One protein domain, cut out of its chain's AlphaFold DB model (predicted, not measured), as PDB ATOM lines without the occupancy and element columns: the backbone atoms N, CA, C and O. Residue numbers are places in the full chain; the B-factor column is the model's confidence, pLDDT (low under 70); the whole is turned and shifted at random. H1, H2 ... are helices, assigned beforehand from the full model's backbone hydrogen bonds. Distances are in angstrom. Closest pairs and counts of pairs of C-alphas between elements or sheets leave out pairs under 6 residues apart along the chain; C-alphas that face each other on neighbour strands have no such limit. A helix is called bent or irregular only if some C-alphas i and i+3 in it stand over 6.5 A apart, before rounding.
ATOM      1  N   PRO A 382      48.087  32.976  -8.665       93.62
ATOM      2  CA  PRO A 382      47.816  31.856  -7.760       93.62
ATOM      3  C   PRO A 382      47.893  30.496  -8.463       93.62
ATOM      4  O   PRO A 382      48.430  29.543  -7.912       93.62
ATOM      5  N   THR A 383      47.433  30.427  -9.715       95.25
ATOM      6  CA  THR A 383      47.551  29.232 -10.555       95.25
ATOM      7  C   THR A 383      49.008  28.839 -10.786       95.25
ATOM      8  O   THR A 383      49.342  27.664 -10.659       95.25
ATOM      9  N   ARG A 384      49.893  29.803 -11.077       95.38
ATOM     10  CA  ARG A 384      51.325  29.526 -11.238       95.38
ATOM     11  C   ARG A 384      51.937  28.979  -9.960       95.38
ATOM     12  O   ARG A 384      52.618  27.966 -10.021       95.38
ATOM     13  N   ARG A 385      51.677  29.625  -8.819       96.25
ATOM     14  CA  ARG A 385      52.205  29.162  -7.529       96.25
ATOM     15  C   ARG A 385      51.716  27.758  -7.201       96.25
ATOM     16  O   ARG A 385      52.522  26.922  -6.827       96.25
ATOM     17  N   GLY A 386      50.440  27.465  -7.457       97.69
ATOM     18  CA  GLY A 386      49.898  26.117  -7.310       97.69
ATOM     19  C   GLY A 386      50.591  25.082  -8.197       97.69
ATOM     20  O   GLY A 386      50.928  24.001  -7.725       97.69
ATOM     21  N   LEU A 387      50.869  25.412  -9.460       97.56
ATOM     22  CA  LEU A 387      51.627  24.532 -10.356       97.56
ATOM     23  C   LEU A 387      53.094  24.369  -9.924       97.56
ATOM     24  O   LEU A 387      53.611  23.258  -9.962       97.56
ATOM     25  N   ASP A 388      53.747  25.430  -9.445       97.00
ATOM     26  CA  ASP A 388      55.094  25.357  -8.862       97.00
ATOM     27  C   ASP A 388      55.113  24.472  -7.600       97.00
ATOM     28  O   ASP A 388      56.007  23.643  -7.429       97.00
ATOM     29  N   SER A 389      54.107  24.591  -6.731       98.00
ATOM     30  CA  SER A 389      53.922  23.725  -5.562       98.00
ATOM     31  C   SER A 389      53.646  22.275  -5.959       98.00
ATOM     32  O   SER A 389      54.191  21.359  -5.349       98.00
ATOM     33  N   PHE A 390      52.863  22.040  -7.012       98.00
ATOM     34  CA  PHE A 390      52.675  20.698  -7.556       98.00
ATOM     35  C   PHE A 390      53.997  20.101  -8.061       98.00
ATOM     36  O   PHE A 390      54.318  18.965  -7.711       98.00
ATOM     37  N   ALA A 391      54.796  20.866  -8.814       96.00
ATOM     38  CA  ALA A 391      56.109  20.427  -9.289       96.00
ATOM     39  C   ALA A 391      57.055  20.079  -8.124       96.00
ATOM     40  O   ALA A 391      57.648  19.003  -8.121       96.00
ATOM     41  N   LYS A 392      57.129  20.927  -7.087       95.38
ATOM     42  CA  LYS A 392      57.889  20.641  -5.852       95.38
ATOM     43  C   LYS A 392      57.480  19.308  -5.223       95.38
ATOM     44  O   LYS A 392      58.325  18.456  -4.951       95.38
ATOM     45  N   ALA A 393      56.178  19.092  -5.031       95.94
ATOM     46  CA  ALA A 393      55.676  17.847  -4.456       95.94
ATOM     47  C   ALA A 393      55.978  16.628  -5.340       95.94
ATOM     48  O   ALA A 393      56.326  15.569  -4.822       95.94
ATOM     49  N   ALA A 394      55.906  16.779  -6.665       93.88
ATOM     50  CA  ALA A 394      56.282  15.750  -7.634       93.88
ATOM     51  C   ALA A 394      57.774  15.362  -7.556       93.88
ATOM     52  O   ALA A 394      58.128  14.224  -7.867       93.88
ATOM     53  N   HIS A 395      58.631  16.267  -7.075       90.94
ATOM     54  CA  HIS A 395      60.038  16.003  -6.751       90.94
ATOM     55  C   HIS A 395      60.263  15.446  -5.333       90.94
ATOM     56  O   HIS A 395      61.406  15.242  -4.923       90.94
ATOM     57  N   GLY A 396      59.191  15.153  -4.590       91.56
ATOM     58  CA  GLY A 396      59.251  14.597  -3.237       91.56
ATOM     59  C   GLY A 396      59.457  15.642  -2.138       91.56
ATOM     60  O   GLY A 396      59.686  15.278  -0.983       91.56
ATOM     61  N   GLU A 397      59.376  16.934  -2.464       94.94
ATOM     62  CA  GLU A 397      59.462  17.997  -1.467       94.94
ATOM     63  C   GLU A 397      58.170  18.090  -0.643       94.94
ATOM     64  O   GLU A 397      57.060  17.879  -1.136       94.94
ATOM     65  N   LYS A 398      58.309  18.419   0.646       95.75
ATOM     66  CA  LYS A 398      57.159  18.645   1.526       95.75
ATOM     67  C   LYS A 398      56.577  20.027   1.266       95.75
ATOM     68  O   LYS A 398      57.302  21.014   1.329       95.75
ATOM     69  N   LEU A 399      55.268  20.081   1.055       97.19
ATOM     70  CA  LEU A 399      54.535  21.335   0.926       97.19
ATOM     71  C   LEU A 399      54.107  21.865   2.293       97.19
ATOM     72  O   LEU A 399      53.778  21.099   3.199       97.19
ATOM     73  N   THR A 400      54.070  23.186   2.414       97.94
ATOM     74  CA  THR A 400      53.315  23.871   3.470       97.94
ATOM     75  C   THR A 400      51.803  23.720   3.254       97.94
ATOM     76  O   THR A 400      51.350  23.331   2.173       97.94
ATOM     77  N   ASP A 401      50.993  24.058   4.259       97.62
ATOM     78  CA  ASP A 401      49.525  24.026   4.137       97.62
ATOM     79  C   ASP A 401      49.022  24.972   3.033       97.62
ATOM     80  O   ASP A 401      48.088  24.650   2.293       97.62
ATOM     81  N   GLU A 402      49.662  26.137   2.889       97.25
ATOM     82  CA  GLU A 402      49.340  27.095   1.834       97.25
ATOM     83  C   GLU A 402      49.689  26.547   0.449       97.25
ATOM     84  O   GLU A 402      48.823  26.535  -0.427       97.25
ATOM     85  N   GLU A 403      50.904  26.027   0.270       97.88
ATOM     86  CA  GLU A 403      51.333  25.402  -0.986       97.88
ATOM     87  C   GLU A 403      50.466  24.189  -1.341       97.88
ATOM     88  O   GLU A 403      50.134  23.994  -2.505       97.88
ATOM     89  N   THR A 404      50.048  23.396  -0.350       98.12
ATOM     90  CA  THR A 404      49.141  22.255  -0.554       98.12
ATOM     91  C   THR A 404      47.804  22.726  -1.114       98.12
ATOM     92  O   THR A 404      47.323  22.192  -2.111       98.12
ATOM     93  N   ARG A 405      47.214  23.769  -0.518       98.06
ATOM     94  CA  ARG A 405      45.948  24.349  -0.983       98.06
ATOM     95  C   ARG A 405      46.066  24.930  -2.394       98.06
ATOM     96  O   ARG A 405      45.162  24.732  -3.204       98.06
ATOM     97  N   GLU A 406      47.148  25.651  -2.689       97.12
ATOM     98  CA  GLU A 406      47.389  26.205  -4.026       97.12
ATOM     99  C   GLU A 406      47.611  25.092  -5.063       97.12
ATOM    100  O   GLU A 406      47.020  25.145  -6.144       97.12
ATOM    101  N   ALA A 407      48.381  24.053  -4.724       97.94
ATOM    102  CA  ALA A 407      48.611  22.898  -5.591       97.94
ATOM    103  C   ALA A 407      47.317  22.133  -5.883       97.94
ATOM    104  O   ALA A 407      47.020  21.864  -7.046       97.94
ATOM    105  N   SER A 408      46.501  21.852  -4.862       98.12
ATOM    106  CA  SER A 408      45.182  21.237  -5.039       98.12
ATOM    107  C   SER A 408      44.297  22.054  -5.982       98.12
ATOM    108  O   SER A 408      43.708  21.493  -6.902       98.12
ATOM    109  N   ALA A 409      44.240  23.379  -5.823       97.69
ATOM    110  CA  ALA A 409      43.442  24.233  -6.702       97.69
ATOM    111  C   ALA A 409      43.928  24.204  -8.164       97.69
ATOM    112  O   ALA A 409      43.109  24.182  -9.083       97.69
ATOM    113  N   ALA A 410      45.244  24.183  -8.389       97.19
ATOM    114  CA  ALA A 410      45.816  24.070  -9.729       97.19
ATOM    115  C   ALA A 410      45.552  22.694 -10.368       97.19
ATOM    116  O   ALA A 410      45.226  22.628 -11.553       97.19
ATOM    117  N   VAL A 411      45.637  21.612  -9.586       97.69
ATOM    118  CA  VAL A 411      45.299  20.254 -10.040       97.69
ATOM    119  C   VAL A 411      43.831  20.167 -10.447       97.69
ATOM    120  O   VAL A 411      43.538  19.658 -11.526       97.69
ATOM    121  N   GLU A 412      42.912  20.703  -9.643       97.44
ATOM    122  CA  GLU A 412      41.484  20.732  -9.988       97.44
ATOM    123  C   GLU A 412      41.218  21.536 -11.266       97.44
ATOM    124  O   GLU A 412      40.417  21.123 -12.105       97.44
ATOM    125  N   LEU A 413      41.929  22.651 -11.457       96.88
ATOM    126  CA  LEU A 413      41.807  23.470 -12.661       96.88
ATOM    127  C   LEU A 413      42.274  22.736 -13.928       96.88
ATOM    128  O   LEU A 413      41.676  22.928 -14.983       96.88
ATOM    129  N   ALA A 414      43.309  21.893 -13.834       96.31
ATOM    130  CA  ALA A 414      43.792  21.093 -14.964       96.31
ATOM    131  C   ALA A 414      42.756  20.068 -15.455       96.31
ATOM    132  O   ALA A 414      42.691  19.757 -16.647       96.31
ATOM    133  N   GLY A 415      41.935  19.556 -14.535       96.75
ATOM    134  CA  GLY A 415      40.838  18.646 -14.835       96.75
ATOM    135  C   GLY A 415      41.251  17.300 -15.456       96.75
ATOM    136  O   GLY A 415      42.436  16.986 -15.611       96.75
ATOM    137  N   PRO A 416      40.263  16.469 -15.845       96.06
ATOM    138  CA  PRO A 416      40.498  15.081 -16.247       96.06
ATOM    139  C   PRO A 416      41.433  14.894 -17.447       96.06
ATOM    140  O   PRO A 416      42.175  13.913 -17.489       96.06
ATOM    141  N   GLU A 417      41.416  15.814 -18.417       92.56
ATOM    142  CA  GLU A 417      42.317  15.753 -19.577       92.56
ATOM    143  C   GLU A 417      43.785  15.908 -19.155       92.56
ATOM    144  O   GLU A 417      44.629  15.113 -19.575       92.56
ATOM    145  N   GLY A 418      44.088  16.893 -18.299       94.25
ATOM    146  CA  GLY A 418      45.437  17.113 -17.774       94.25
ATOM    147  C   GLY A 418      45.914  15.948 -16.904       94.25
ATOM    148  O   GLY A 418      47.050  15.493 -17.037       94.25
ATOM    149  N   TRP A 419      45.029  15.398 -16.064       96.81
ATOM    150  CA  TRP A 419      45.353  14.253 -15.204       96.81
ATOM    151  C   TRP A 419      45.721  13.015 -16.020       96.81
ATOM    152  O   TRP A 419      46.777  12.426 -15.801       96.81
ATOM    153  N   ARG A 420      44.883  12.647 -17.000       94.00
ATOM    154  CA  ARG A 420      45.117  11.474 -17.856       94.00
ATOM    155  C   ARG A 420      46.408  11.587 -18.646       94.00
ATOM    156  O   ARG A 420      47.152  10.620 -18.724       94.00
ATOM    157  N   ARG A 421      46.710  12.775 -19.160       90.50
ATOM    158  CA  ARG A 421      47.971  13.029 -19.855       90.50
ATOM    159  C   ARG A 421      49.178  12.793 -18.953       90.50
ATOM    160  O   ARG A 421      50.137  12.153 -19.382       90.50
ATOM    161  N   LEU A 422      49.130  13.269 -17.706       92.12
ATOM    162  CA  LEU A 422      50.184  12.981 -16.735       92.12
ATOM    163  C   LEU A 422      50.266  11.473 -16.446       92.12
ATOM    164  O   LEU A 422      51.364  10.927 -16.391       92.12
ATOM    165  N   PHE A 423      49.130  10.774 -16.335       93.31
ATOM    166  CA  PHE A 423      49.105   9.315 -16.158       93.31
ATOM    167  C   PHE A 423      49.784   8.589 -17.312       93.31
ATOM    168  O   PHE A 423      50.675   7.775 -17.072       93.31
ATOM    169  N   ASP A 424      49.404   8.903 -18.549       89.19
ATOM    170  CA  ASP A 424      49.965   8.294 -19.752       89.19
ATOM    171  C   ASP A 424      51.484   8.484 -19.797       89.19
ATOM    172  O   ASP A 424      52.228   7.537 -20.039       89.19
ATOM    173  N   ARG A 425      51.955   9.700 -19.516       85.50
ATOM    174  CA  ARG A 425      53.367  10.070 -19.645       85.50
ATOM    175  C   ARG A 425      54.245   9.572 -18.499       85.50
ATOM    176  O   ARG A 425      55.401   9.225 -18.718       85.50
ATOM    177  N   THR A 426      53.714   9.499 -17.283       87.56
ATOM    178  CA  THR A 426      54.471   9.032 -16.116       87.56
ATOM    179  C   THR A 426      54.415   7.509 -15.952       87.56
ATOM    180  O   THR A 426      55.415   6.890 -15.585       87.56
ATOM    181  N   LEU A 427      53.261   6.879 -16.200       88.56
ATOM    182  CA  LEU A 427      53.069   5.449 -15.928       88.56
ATOM    183  C   LEU A 427      53.423   4.559 -17.108       88.56
ATOM    184  O   LEU A 427      53.963   3.469 -16.908       88.56
ATOM    185  N   LEU A 428      53.125   4.979 -18.332       83.69
ATOM    186  CA  LEU A 428      53.521   4.200 -19.499       83.69
ATOM    187  C   LEU A 428      54.999   4.485 -19.731       83.69
ATOM    188  O   LEU A 428      55.437   5.612 -19.530       83.69
ATOM    189  N   SER A 429      55.792   3.453 -20.041       61.78
ATOM    190  CA  SER A 429      57.236   3.593 -20.277       61.78
ATOM    191  C   SER A 429      57.476   4.428 -21.518       61.78
ATOM    192  O   SER A 429      57.650   3.947 -22.640       61.78
ATOM    193  N   ASP A 430      57.410   5.717 -21.270       55.47
ATOM    194  CA  ASP A 430      57.369   6.719 -22.267       55.47
ATOM    195  C   ASP A 430      58.805   7.088 -22.625       55.47
ATOM    196  O   ASP A 430      59.471   7.878 -21.952       55.47
ATOM    197  N   LYS A 431      59.288   6.519 -23.733       50.97
ATOM    198  CA  LYS A 431      60.592   6.870 -24.309       50.97
ATOM    199  C   LYS A 431      60.705   8.369 -24.661       50.97
ATOM    200  O   LYS A 431      61.805   8.805 -24.977       50.97
ATOM    201  N   SER A 455      60.416   8.612 -12.150       82.50
ATOM    202  CA  SER A 455      59.625   8.538 -10.926       82.50
ATOM    203  C   SER A 455      58.137   8.479 -11.261       82.50
ATOM    204  O   SER A 455      57.643   9.316 -12.014       82.50
ATOM    205  N   VAL A 456      57.418   7.521 -10.669       90.44
ATOM    206  CA  VAL A 456      55.946   7.455 -10.741       90.44
ATOM    207  C   VAL A 456      55.262   8.353  -9.708       90.44
ATOM    208  O   VAL A 456      54.045   8.495  -9.715       90.44
ATOM    209  N   GLU A 457      56.036   8.999  -8.836       92.19
ATOM    210  CA  GLU A 457      55.524   9.857  -7.767       92.19
ATOM    211  C   GLU A 457      54.578  10.979  -8.236       92.19
ATOM    212  O   GLU A 457      53.571  11.196  -7.556       92.19
ATOM    213  N   PRO A 458      54.791  11.654  -9.390       94.94
ATOM    214  CA  PRO A 458      53.918  12.744  -9.823       94.94
ATOM    215  C   PRO A 458      52.430  12.371  -9.892       94.94
ATOM    216  O   PRO A 458      51.576  13.175  -9.513       94.94
ATOM    217  N   VAL A 459      52.097  11.146 -10.322       95.75
ATOM    218  CA  VAL A 459      50.689  10.722 -10.436       95.75
ATOM    219  C   VAL A 459      50.057  10.447  -9.075       95.75
ATOM    220  O   VAL A 459      48.870  10.707  -8.881       95.75
ATOM    221  N   PHE A 460      50.848   9.985  -8.104       96.25
ATOM    222  CA  PHE A 460      50.373   9.728  -6.747       96.25
ATOM    223  C   PHE A 460      50.305  11.010  -5.912       96.25
ATOM    224  O   PHE A 460      49.380  11.164  -5.119       96.25
ATOM    225  N   VAL A 461      51.205  11.972  -6.134       96.56
ATOM    226  CA  VAL A 461      51.076  13.344  -5.609       96.56
ATOM    227  C   VAL A 461      49.765  13.962  -6.075       96.56
ATOM    228  O   VAL A 461      48.992  14.456  -5.258       96.56
ATOM    229  N   LEU A 462      49.487  13.877  -7.376       96.69
ATOM    230  CA  LEU A 462      48.255  14.382  -7.968       96.69
ATOM    231  C   LEU A 462      47.014  13.733  -7.326       96.69
ATOM    232  O   LEU A 462      46.084  14.444  -6.945       96.69
ATOM    233  N   ALA A 463      47.029  12.414  -7.107       97.19
ATOM    234  CA  ALA A 463      45.946  11.696  -6.430       97.19
ATOM    235  C   ALA A 463      45.747  12.102  -4.956       97.19
ATOM    236  O   ALA A 463      44.619  12.090  -4.465       97.19
ATOM    237  N   ARG A 464      46.817  12.472  -4.241       97.00
ATOM    238  CA  ARG A 464      46.729  12.961  -2.851       97.00
ATOM    239  C   ARG A 464      46.203  14.392  -2.770       97.00
ATOM    240  O   ARG A 464      45.507  14.725  -1.816       97.00
ATOM    241  N   LEU A 465      46.536  15.227  -3.752       97.19
ATOM    242  CA  LEU A 465      46.100  16.624  -3.811       97.19
ATOM    243  C   LEU A 465      44.650  16.781  -4.284       97.19
ATOM    244  O   LEU A 465      44.023  17.786  -3.949       97.19
ATOM    245  N   SER A 466      44.115  15.813  -5.035       97.88
ATOM    246  CA  SER A 466      42.740  15.818  -5.544       97.88
ATOM    247  C   SER A 466      42.082  14.438  -5.406       97.88
ATOM    248  O   SER A 466      42.462  13.498  -6.114       97.88
ATOM    249  N   PRO A 467      41.035  14.291  -4.567       96.38
ATOM    250  CA  PRO A 467      40.275  13.044  -4.468       96.38
ATOM    251  C   PRO A 467      39.639  12.609  -5.795       96.38
ATOM    252  O   PRO A 467      39.574  11.414  -6.086       96.38
ATOM    253  N   ALA A 468      39.186  13.568  -6.613       97.44
ATOM    254  CA  ALA A 468      38.613  13.294  -7.929       97.44
ATOM    255  C   ALA A 468      39.667  12.707  -8.875       97.44
ATOM    256  O   ALA A 468      39.411  11.714  -9.561       97.44
ATOM    257  N   ALA A 469      40.871  13.270  -8.853       97.44
ATOM    258  CA  ALA A 469      41.976  12.777  -9.647       97.44
ATOM    259  C   ALA A 469      42.507  11.424  -9.137       97.44
ATOM    260  O   ALA A 469      42.870  10.564  -9.938       97.44
ATOM    261  N   GLY A 470      42.459  11.174  -7.823       97.62
ATOM    262  CA  GLY A 470      42.729   9.857  -7.239       97.62
ATOM    263  C   GLY A 470      41.731   8.786  -7.687       97.62
ATOM    264  O   GLY A 470      42.136   7.686  -8.059       97.62
ATOM    265  N   ALA A 471      40.436   9.108  -7.725       97.19
ATOM    266  CA  ALA A 471      39.416   8.202  -8.259       97.19
ATOM    267  C   ALA A 471      39.613   7.947  -9.763       97.19
ATOM    268  O   ALA A 471      39.433   6.827 -10.246       97.19
ATOM    269  N   GLU A 472      40.027   8.972 -10.512       97.56
ATOM    270  CA  GLU A 472      40.364   8.828 -11.925       97.56
ATOM    271  C   GLU A 472      41.578   7.922 -12.144       97.56
ATOM    272  O   GLU A 472      41.529   7.053 -13.016       97.56
ATOM    273  N   LEU A 473      42.622   8.054 -11.322       97.69
ATOM    274  CA  LEU A 473      43.799   7.190 -11.370       97.69
ATOM    275  C   LEU A 473      43.440   5.724 -11.076       97.69
ATOM    276  O   LEU A 473      43.885   4.838 -11.805       97.69
ATOM    277  N   SER A 474      42.582   5.457 -10.083       97.62
ATOM    278  CA  SER A 474      42.062   4.105  -9.811       97.62
ATOM    279  C   SER A 474      41.403   3.494 -11.054       97.62
ATOM    280  O   SER A 474      41.718   2.371 -11.456       97.62
ATOM    281  N   ARG A 475      40.507   4.249 -11.708       96.75
ATOM    282  CA  ARG A 475      39.819   3.801 -12.930       96.75
ATOM    283  C   ARG A 475      40.787   3.608 -14.091       96.75
ATOM    284  O   ARG A 475      40.663   2.628 -14.824       96.75
ATOM    285  N   TYR A 476      41.750   4.511 -14.245       96.12
ATOM    286  CA  TYR A 476      42.785   4.430 -15.270       96.12
ATOM    287  C   TYR A 476      43.630   3.157 -15.106       96.12
ATOM    288  O   TYR A 476      43.768   2.393 -16.061       96.12
ATOM    289  N   LEU A 477      44.121   2.867 -13.896       96.62
ATOM    290  CA  LEU A 477      44.910   1.665 -13.604       96.62
ATOM    291  C   LEU A 477      44.112   0.372 -13.826       96.62
ATOM    292  O   LEU A 477      44.618  -0.550 -14.468       96.62
ATOM    293  N   ALA A 478      42.858   0.314 -13.358       96.00
ATOM    294  CA  ALA A 478      41.965  -0.823 -13.607       96.00
ATOM    295  C   ALA A 478      41.695  -1.031 -15.106       96.00
ATOM    296  O   ALA A 478      41.767  -2.155 -15.607       96.00
ATOM    297  N   GLY A 479      41.421   0.051 -15.837       95.12
ATOM    298  CA  GLY A 479      41.230   0.008 -17.283       95.12
ATOM    299  C   GLY A 479      42.473  -0.525 -17.988       95.12
ATOM    300  O   GLY A 479      42.396  -1.524 -18.702       95.12
ATOM    301  N   MET A 480      43.632   0.073 -17.714       93.25
ATOM    302  CA  MET A 480      44.907  -0.313 -18.313       93.25
ATOM    303  C   MET A 480      45.243  -1.781 -18.069       93.25
ATOM    304  O   MET A 480      45.499  -2.506 -19.029       93.25
ATOM    305  N   ILE A 481      45.189  -2.260 -16.825       93.00
ATOM    306  CA  ILE A 481      45.566  -3.644 -16.510       93.00
ATOM    307  C   ILE A 481      44.598  -4.682 -17.098       93.00
ATOM    308  O   ILE A 481      44.983  -5.828 -17.322       93.00
ATOM    309  N   SER A 482      43.351  -4.287 -17.380       91.56
ATOM    310  CA  SER A 482      42.353  -5.153 -18.017       91.56
ATOM    311  C   SER A 482      42.518  -5.275 -19.537       91.56
ATOM    312  O   SER A 482      42.018  -6.233 -20.128       91.56
ATOM    313  N   THR A 483      43.218  -4.330 -20.175       91.38
ATOM    314  CA  THR A 483      43.411  -4.333 -21.631       91.38
ATOM    315  C   THR A 483      44.507  -5.312 -22.071       91.38
ATOM    316  O   THR A 483      45.526  -5.442 -21.382       91.38
ATOM    317  N   PRO A 484      44.364  -5.976 -23.238       88.56
ATOM    318  CA  PRO A 484      45.417  -6.825 -23.791       88.56
ATOM    319  C   PRO A 484      46.757  -6.080 -23.899       88.56
ATOM    320  O   PRO A 484      46.865  -5.044 -24.553       88.56
ATOM    321  N   GLY A 485      47.786  -6.603 -23.227       86.00
ATOM    322  CA  GLY A 485      49.121  -5.999 -23.174       86.00
ATOM    323  C   GLY A 485      49.251  -4.758 -22.278       86.00
ATOM    324  O   GLY A 485      50.360  -4.252 -22.123       86.00
ATOM    325  N   GLY A 486      48.179  -4.271 -21.648       87.94
ATOM    326  CA  GLY A 486      48.225  -3.071 -20.811       87.94
ATOM    327  C   GLY A 486      49.042  -3.250 -19.529       87.94
ATOM    328  O   GLY A 486      49.830  -2.374 -19.183       87.94
ATOM    329  N   ALA A 487      48.977  -4.424 -18.894       87.81
ATOM    330  CA  ALA A 487      49.841  -4.761 -17.760       87.81
ATOM    331  C   ALA A 487      51.338  -4.748 -18.143       87.81
ATOM    332  O   ALA A 487      52.168  -4.227 -17.405       87.81
ATOM    333  N   ALA A 488      51.685  -5.237 -19.339       85.69
ATOM    334  CA  ALA A 488      53.053  -5.156 -19.853       85.69
ATOM    335  C   ALA A 488      53.483  -3.707 -20.151       85.69
ATOM    336  O   ALA A 488      54.651  -3.375 -20.001       85.69
ATOM    337  N   ARG A 489      52.558  -2.813 -20.526       85.25
ATOM    338  CA  ARG A 489      52.868  -1.379 -20.696       85.25
ATOM    339  C   ARG A 489      53.078  -0.652 -19.366       85.25
ATOM    340  O   ARG A 489      53.912   0.244 -19.307       85.25
ATOM    341  N   LEU A 490      52.333  -1.031 -18.324       86.19
ATOM    342  CA  LEU A 490      52.468  -0.461 -16.979       86.19
ATOM    343  C   LEU A 490      53.753  -0.928 -16.280       86.19
ATOM    344  O   LEU A 490      54.445  -0.124 -15.661       86.19
ATOM    345  N   PHE A 491      54.074  -2.218 -16.390       85.31
ATOM    346  CA  PHE A 491      55.111  -2.865 -15.579       85.31
ATOM    347  C   PHE A 491      56.349  -3.325 -16.369       85.31
ATOM    348  O   PHE A 491      57.299  -3.841 -15.783       85.31
ATOM    349  N   GLU A 492      56.351  -3.148 -17.694       78.25
ATOM    350  CA  GLU A 492      57.374  -3.620 -18.639       78.25
ATOM    351  C   GLU A 492      57.502  -5.151 -18.691       78.25
ATOM    352  O   GLU A 492      56.875  -5.807 -19.527       78.25
ATOM    353  N   ARG A 493      58.325  -5.737 -17.811       70.88
ATOM    354  CA  ARG A 493      58.614  -7.179 -17.762       70.88
ATOM    355  C   ARG A 493      57.972  -7.821 -16.532       70.88
ATOM    356  O   ARG A 493      58.068  -7.229 -15.460       70.88
ATOM    357  N   PRO A 494      57.397  -9.036 -16.652       61.19
ATOM    358  CA  PRO A 494      56.914  -9.799 -15.504       61.19
ATOM    359  C   PRO A 494      57.991  -9.935 -14.423       61.19
ATOM    360  O   PRO A 494      59.102 -10.384 -14.709       61.19
ATOM    361  N   GLY A 495      57.654  -9.540 -13.197       60.34
ATOM    362  CA  GLY A 495      58.539  -9.607 -12.034       60.34
ATOM    363  C   GLY A 495      58.674  -8.276 -11.284       60.34
ATOM    364  O   GLY A 495      58.390  -7.209 -11.835       60.34
ATOM    365  N   PRO A 496      59.088  -8.317 -10.006       66.12
ATOM    366  CA  PRO A 496      59.270  -7.114  -9.207       66.12
ATOM    367  C   PRO A 496      60.407  -6.266  -9.783       66.12
ATOM    368  O   PRO A 496      61.531  -6.733  -9.964       66.12
ATOM    369  N   ASN A 497      60.107  -5.001 -10.049       81.94
ATOM    370  CA  ASN A 497      61.083  -3.954 -10.321       81.94
ATOM    371  C   ASN A 497      60.668  -2.692  -9.550       81.94
ATOM    372  O   ASN A 497      59.551  -2.627  -9.029       81.94
ATOM    373  N   GLU A 498      61.563  -1.712  -9.435       81.94
ATOM    374  CA  GLU A 498      61.324  -0.517  -8.614       81.94
ATOM    375  C   GLU A 498      60.050   0.228  -9.037       81.94
ATOM    376  O   GLU A 498      59.238   0.577  -8.181       81.94
ATOM    377  N   LYS A 499      59.808   0.370 -10.347       85.62
ATOM    378  CA  LYS A 499      58.583   0.981 -10.883       85.62
ATOM    379  C   LYS A 499      57.335   0.167 -10.551       85.62
ATOM    380  O   LYS A 499      56.362   0.739 -10.075       85.62
ATOM    381  N   THR A 500      57.350  -1.149 -10.756       87.62
ATOM    382  CA  THR A 500      56.226  -2.037 -10.412       87.62
ATOM    383  C   THR A 500      55.882  -1.931  -8.931       87.62
ATOM    384  O   THR A 500      54.719  -1.737  -8.586       87.62
ATOM    385  N   ASN A 501      56.888  -1.988  -8.057       89.25
ATOM    386  CA  ASN A 501      56.689  -1.869  -6.616       89.25
ATOM    387  C   ASN A 501      56.139  -0.489  -6.239       89.25
ATOM    388  O   ASN A 501      55.220  -0.410  -5.430       89.25
ATOM    389  N   ALA A 502      56.646   0.585  -6.852       90.06
ATOM    390  CA  ALA A 502      56.158   1.939  -6.614       90.06
ATOM    391  C   ALA A 502      54.705   2.125  -7.080       90.06
ATOM    392  O   ALA A 502      53.907   2.728  -6.365       90.06
ATOM    393  N   ILE A 503      54.328   1.561  -8.235       92.56
ATOM    394  CA  ILE A 503      52.942   1.592  -8.721       92.56
ATOM    395  C   ILE A 503      52.022   0.815  -7.776       92.56
ATOM    396  O   ILE A 503      50.967   1.328  -7.421       92.56
ATOM    397  N   ILE A 504      52.406  -0.398  -7.359       93.06
ATOM    398  CA  ILE A 504      51.596  -1.225  -6.450       93.06
ATOM    399  C   ILE A 504      51.433  -0.526  -5.095       93.06
ATOM    400  O   ILE A 504      50.307  -0.370  -4.632       93.06
ATOM    401  N   ALA A 505      52.526  -0.047  -4.498       93.19
ATOM    402  CA  ALA A 505      52.486   0.649  -3.216       93.19
ATOM    403  C   ALA A 505      51.652   1.939  -3.288       93.19
ATOM    404  O   ALA A 505      50.827   2.201  -2.418       93.19
ATOM    405  N   GLY A 506      51.810   2.731  -4.353       93.94
ATOM    406  CA  GLY A 506      50.992   3.924  -4.561       93.94
ATOM    407  C   GLY A 506      49.511   3.585  -4.761       93.94
ATOM    408  O   GLY A 506      48.642   4.250  -4.192       93.94
ATOM    409  N   ALA A 507      49.215   2.513  -5.502       95.12
ATOM    410  CA  ALA A 507      47.861   2.035  -5.768       95.12
ATOM    411  C   ALA A 507      47.097   1.647  -4.491       95.12
ATOM    412  O   ALA A 507      45.885   1.849  -4.434       95.12
ATOM    413  N   GLU A 508      47.767   1.151  -3.448       94.00
ATOM    414  CA  GLU A 508      47.129   0.814  -2.164       94.00
ATOM    415  C   GLU A 508      46.479   2.025  -1.478       94.00
ATOM    416  O   GLU A 508      45.481   1.876  -0.772       94.00
ATOM    417  N   SER A 509      47.006   3.229  -1.721       93.31
ATOM    418  CA  SER A 509      46.497   4.475  -1.135       93.31
ATOM    419  C   SER A 509      45.319   5.096  -1.894       93.31
ATOM    420  O   SER A 509      44.732   6.073  -1.424       93.31
ATOM    421  N   LEU A 510      44.962   4.559  -3.065       96.06
ATOM    422  CA  LEU A 510      43.960   5.175  -3.929       96.06
ATOM    423  C   LEU A 510      42.518   4.920  -3.452       96.06
ATOM    424  O   LEU A 510      42.206   3.856  -2.901       96.06
ATOM    425  N   PRO A 511      41.594   5.863  -3.711       95.12
ATOM    426  CA  PRO A 511      40.176   5.661  -3.455       95.12
ATOM    427  C   PRO A 511      39.593   4.747  -4.540       95.12
ATOM    428  O   PRO A 511      39.195   5.187  -5.620       95.12
ATOM    429  N   TRP A 512      39.584   3.445  -4.271       95.69
ATOM    430  CA  TRP A 512      39.000   2.450  -5.167       95.69
ATOM    431  C   TRP A 512      37.496   2.299  -4.945       95.69
ATOM    432  O   TRP A 512      37.061   2.089  -3.811       95.69
ATOM    433  N   ASP A 513      36.724   2.272  -6.030       95.25
ATOM    434  CA  ASP A 513      35.428   1.595  -6.010       95.25
ATOM    435  C   ASP A 513      35.614   0.063  -6.073       95.25
ATOM    436  O   ASP A 513      36.681  -0.448  -6.432       95.25
ATOM    437  N   GLU A 514      34.579  -0.684  -5.685       95.19
ATOM    438  CA  GLU A 514      34.644  -2.146  -5.576       95.19
ATOM    439  C   GLU A 514      34.967  -2.827  -6.919       95.19
ATOM    440  O   GLU A 514      35.774  -3.762  -6.969       95.19
ATOM    441  N   ALA A 515      34.398  -2.332  -8.020       94.94
ATOM    442  CA  ALA A 515      34.579  -2.908  -9.349       94.94
ATOM    443  C   ALA A 515      35.994  -2.656  -9.899       94.94
ATOM    444  O   ALA A 515      36.626  -3.569 -10.444       94.94
ATOM    445  N   ALA A 516      36.516  -1.442  -9.718       93.69
ATOM    446  CA  ALA A 516      37.873  -1.068 -10.088       93.69
ATOM    447  C   ALA A 516      38.897  -1.842  -9.249       93.69
ATOM    448  O   ALA A 516      39.843  -2.393  -9.813       93.69
ATOM    449  N   ARG A 517      38.671  -1.981  -7.931       96.75
ATOM    450  CA  ARG A 517      39.545  -2.769  -7.044       96.75
ATOM    451  C   ARG A 517      39.615  -4.226  -7.473       96.75
ATOM    452  O   ARG A 517      40.702  -4.795  -7.548       96.75
ATOM    453  N   LYS A 518      38.463  -4.834  -7.766       96.19
ATOM    454  CA  LYS A 518      38.405  -6.218  -8.239       96.19
ATOM    455  C   LYS A 518      39.164  -6.377  -9.557       96.19
ATOM    456  O   LYS A 518      40.012  -7.255  -9.665       96.19
ATOM    457  N   THR A 519      38.908  -5.496 -10.525       95.75
ATOM    458  CA  THR A 519      39.595  -5.504 -11.828       95.75
ATOM    459  C   THR A 519      41.111  -5.364 -11.676       95.75
ATOM    460  O   THR A 519      41.859  -6.105 -12.315       95.75
ATOM    461  N   TRP A 520      41.569  -4.458 -10.805       96.06
ATOM    462  CA  TRP A 520      42.985  -4.277 -10.491       96.06
ATOM    463  C   TRP A 520      43.612  -5.539  -9.896       96.06
ATOM    464  O   TRP A 520      44.611  -6.026 -10.421       96.06
ATOM    465  N   ASN A 521      42.998  -6.110  -8.858       95.56
ATOM    466  CA  ASN A 521      43.513  -7.304  -8.187       95.56
ATOM    467  C   ASN A 521      43.562  -8.522  -9.124       95.56
ATOM    468  O   ASN A 521      44.572  -9.228  -9.167       95.56
ATOM    469  N   ASP A 522      42.501  -8.748  -9.908       94.06
ATOM    470  CA  ASP A 522      42.421  -9.855 -10.868       94.06
ATOM    471  C   ASP A 522      43.470  -9.688 -11.985       94.06
ATOM    472  O   ASP A 522      44.145 -10.644 -12.374       94.06
ATOM    473  N   GLY A 523      43.636  -8.465 -12.500       92.38
ATOM    474  CA  GLY A 523      44.641  -8.131 -13.510       92.38
ATOM    475  C   GLY A 523      46.073  -8.298 -13.000       92.38
ATOM    476  O   GLY A 523      46.891  -8.932 -13.667       92.38
ATOM    477  N   LEU A 524      46.362  -7.792 -11.800       91.56
ATOM    478  CA  LEU A 524      47.683  -7.879 -11.176       91.56
ATOM    479  C   LEU A 524      48.060  -9.334 -10.891       91.56
ATOM    480  O   LEU A 524      49.174  -9.752 -11.196       91.56
ATOM    481  N   THR A 525      47.108 -10.126 -10.395       91.12
ATOM    482  CA  THR A 525      47.294 -11.564 -10.157       91.12
ATOM    483  C   THR A 525      47.631 -12.305 -11.451       91.12
ATOM    484  O   THR A 525      48.601 -13.060 -11.486       91.12
ATOM    485  N   ARG A 526      46.888 -12.062 -12.545       89.06
ATOM    486  CA  ARG A 526      47.183 -12.682 -13.851       89.06
ATOM    487  C   ARG A 526      48.567 -12.306 -14.372       89.06
ATOM    488  O   ARG A 526      49.309 -13.178 -14.821       89.06
ATOM    489  N   TRP A 527      48.942 -11.033 -14.252       86.94
ATOM    490  CA  TRP A 527      50.254 -10.566 -14.689       86.94
ATOM    491  C   TRP A 527      51.400 -11.182 -13.874       86.94
ATOM    492  O   TRP A 527      52.377 -11.634 -14.469       86.94
ATOM    493  N   LEU A 528      51.262 -11.275 -12.546       84.81
ATOM    494  CA  LEU A 528      52.272 -11.878 -11.666       84.81
ATOM    495  C   LEU A 528      52.458 -13.384 -11.908       84.81
ATOM    496  O   LEU A 528      53.579 -13.878 -11.816       84.81
ATOM    497  N   ILE A 529      51.381 -14.111 -12.225       86.12
ATOM    498  CA  ILE A 529      51.420 -15.564 -12.478       86.12
ATOM    499  C   ILE A 529      51.785 -15.870 -13.948       86.12
ATOM    500  O   ILE A 529      52.083 -17.011 -14.294       86.12
ATOM    501  N   GLY A 530      51.817 -14.856 -14.818       78.00
ATOM    502  CA  GLY A 530      52.170 -15.005 -16.231       78.00
ATOM    503  C   GLY A 530      51.059 -15.619 -17.086       78.00
ATOM    504  O   GLY A 530      51.350 -16.243 -18.101       78.00
ATOM    505  N   THR A 531      49.792 -15.457 -16.695       67.75
ATOM    506  CA  THR A 531      48.618 -16.019 -17.395       67.75
ATOM    507  C   THR A 531      47.938 -15.022 -18.341       67.75
ATOM    508  O   THR A 531      46.731 -15.115 -18.569       67.75
ATOM    509  N   ASN A 532      48.702 -14.053 -18.862       57.59
ATOM    510  CA  ASN A 532      48.193 -12.987 -19.734       57.59
ATOM    511  C   ASN A 532      47.868 -13.439 -21.153       57.59
ATOM    512  O   ASN A 532      48.676 -14.201 -21.730       57.59
TER     513      ASN A 532
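This is residues 382 to 431 and 455 to 532 of the 532 residues of an uncharacterized protein of Elusimicrobia bacterium (UniProt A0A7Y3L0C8). Crossed helices follow one another along an elongated body: H1 crosses the first arm of the bent helix H2 at one end, the hairpin of H3 and H4 packs on the second arm in the middle, and H7 crosses H4 toward the other end, where short H5 packs on H7. H6 comes close to H3 and H4. The printed part has 128 residues with seven named helices, H1 to H7 in chain order, and no named strand: all helix. It is compact, with a radius of gyration of the C-alphas of 14.9 A and spans of 49 by 28 by 21 A.

H2, residues 401 to 427, was assigned as one helix by its hydrogen bonds but is bent: C-alphas 413 and 416 are 9.2 A apart, and its arms H2a, residues 401 to 413, and H2b, residues 416 to 427, stand about perpendicular at 74 degrees. H2a touches H1, residues 382 to 394, about perpendicular at 77 degrees; their closest C-alphas, Gly 386 and Ala 407, are 3.9 A apart. H2b touches H3, residues 457 to 465, closest at C-alphas Phe 423 and Val 459, 6.1 A. H3 forms a helical hairpin with the hub H4, residues 467 to 482, closest at C-alphas Ala 463 and Gly 470, 3.8 A. H4 touches H7, residues 514 to 529, at a steep tilt of 42 degrees, closest at C-alphas Ala 478 and Trp 520, 4.8 A. H5, residues 486 to 491, touches H7, closest at C-alphas Ala 487 and Trp 527, 6.6 A, with residues 523 to 527 of H7 alone. H6, residues 498 to 508, and H5 only just touch, only at the corner, with 3 pairs of C-alphas within 8 A. In H1, H2a, H2b and H3 to H7 every O i to N i+4 pair is within hydrogen-bond range.

H1 begins at C-alpha 382 (47.816, 31.856, -7.760), and H7 ends at C-alpha 529 (51.420, -15.564, -12.478). H4 spans 22.8 A, H7 22.6 A, H2a 18.5 A and H1 18.2 A.

The farthest C-alphas, Pro 382 and Thr 531, are 48.8 A apart. Residues 432 to 454 are not printed; C-alphas 431 and 455 are 13.5 A apart. Of the links printed whole, none is long. The pLDDT is under 70 at residues 429 to 431, 494 to 496 and 531 to 532.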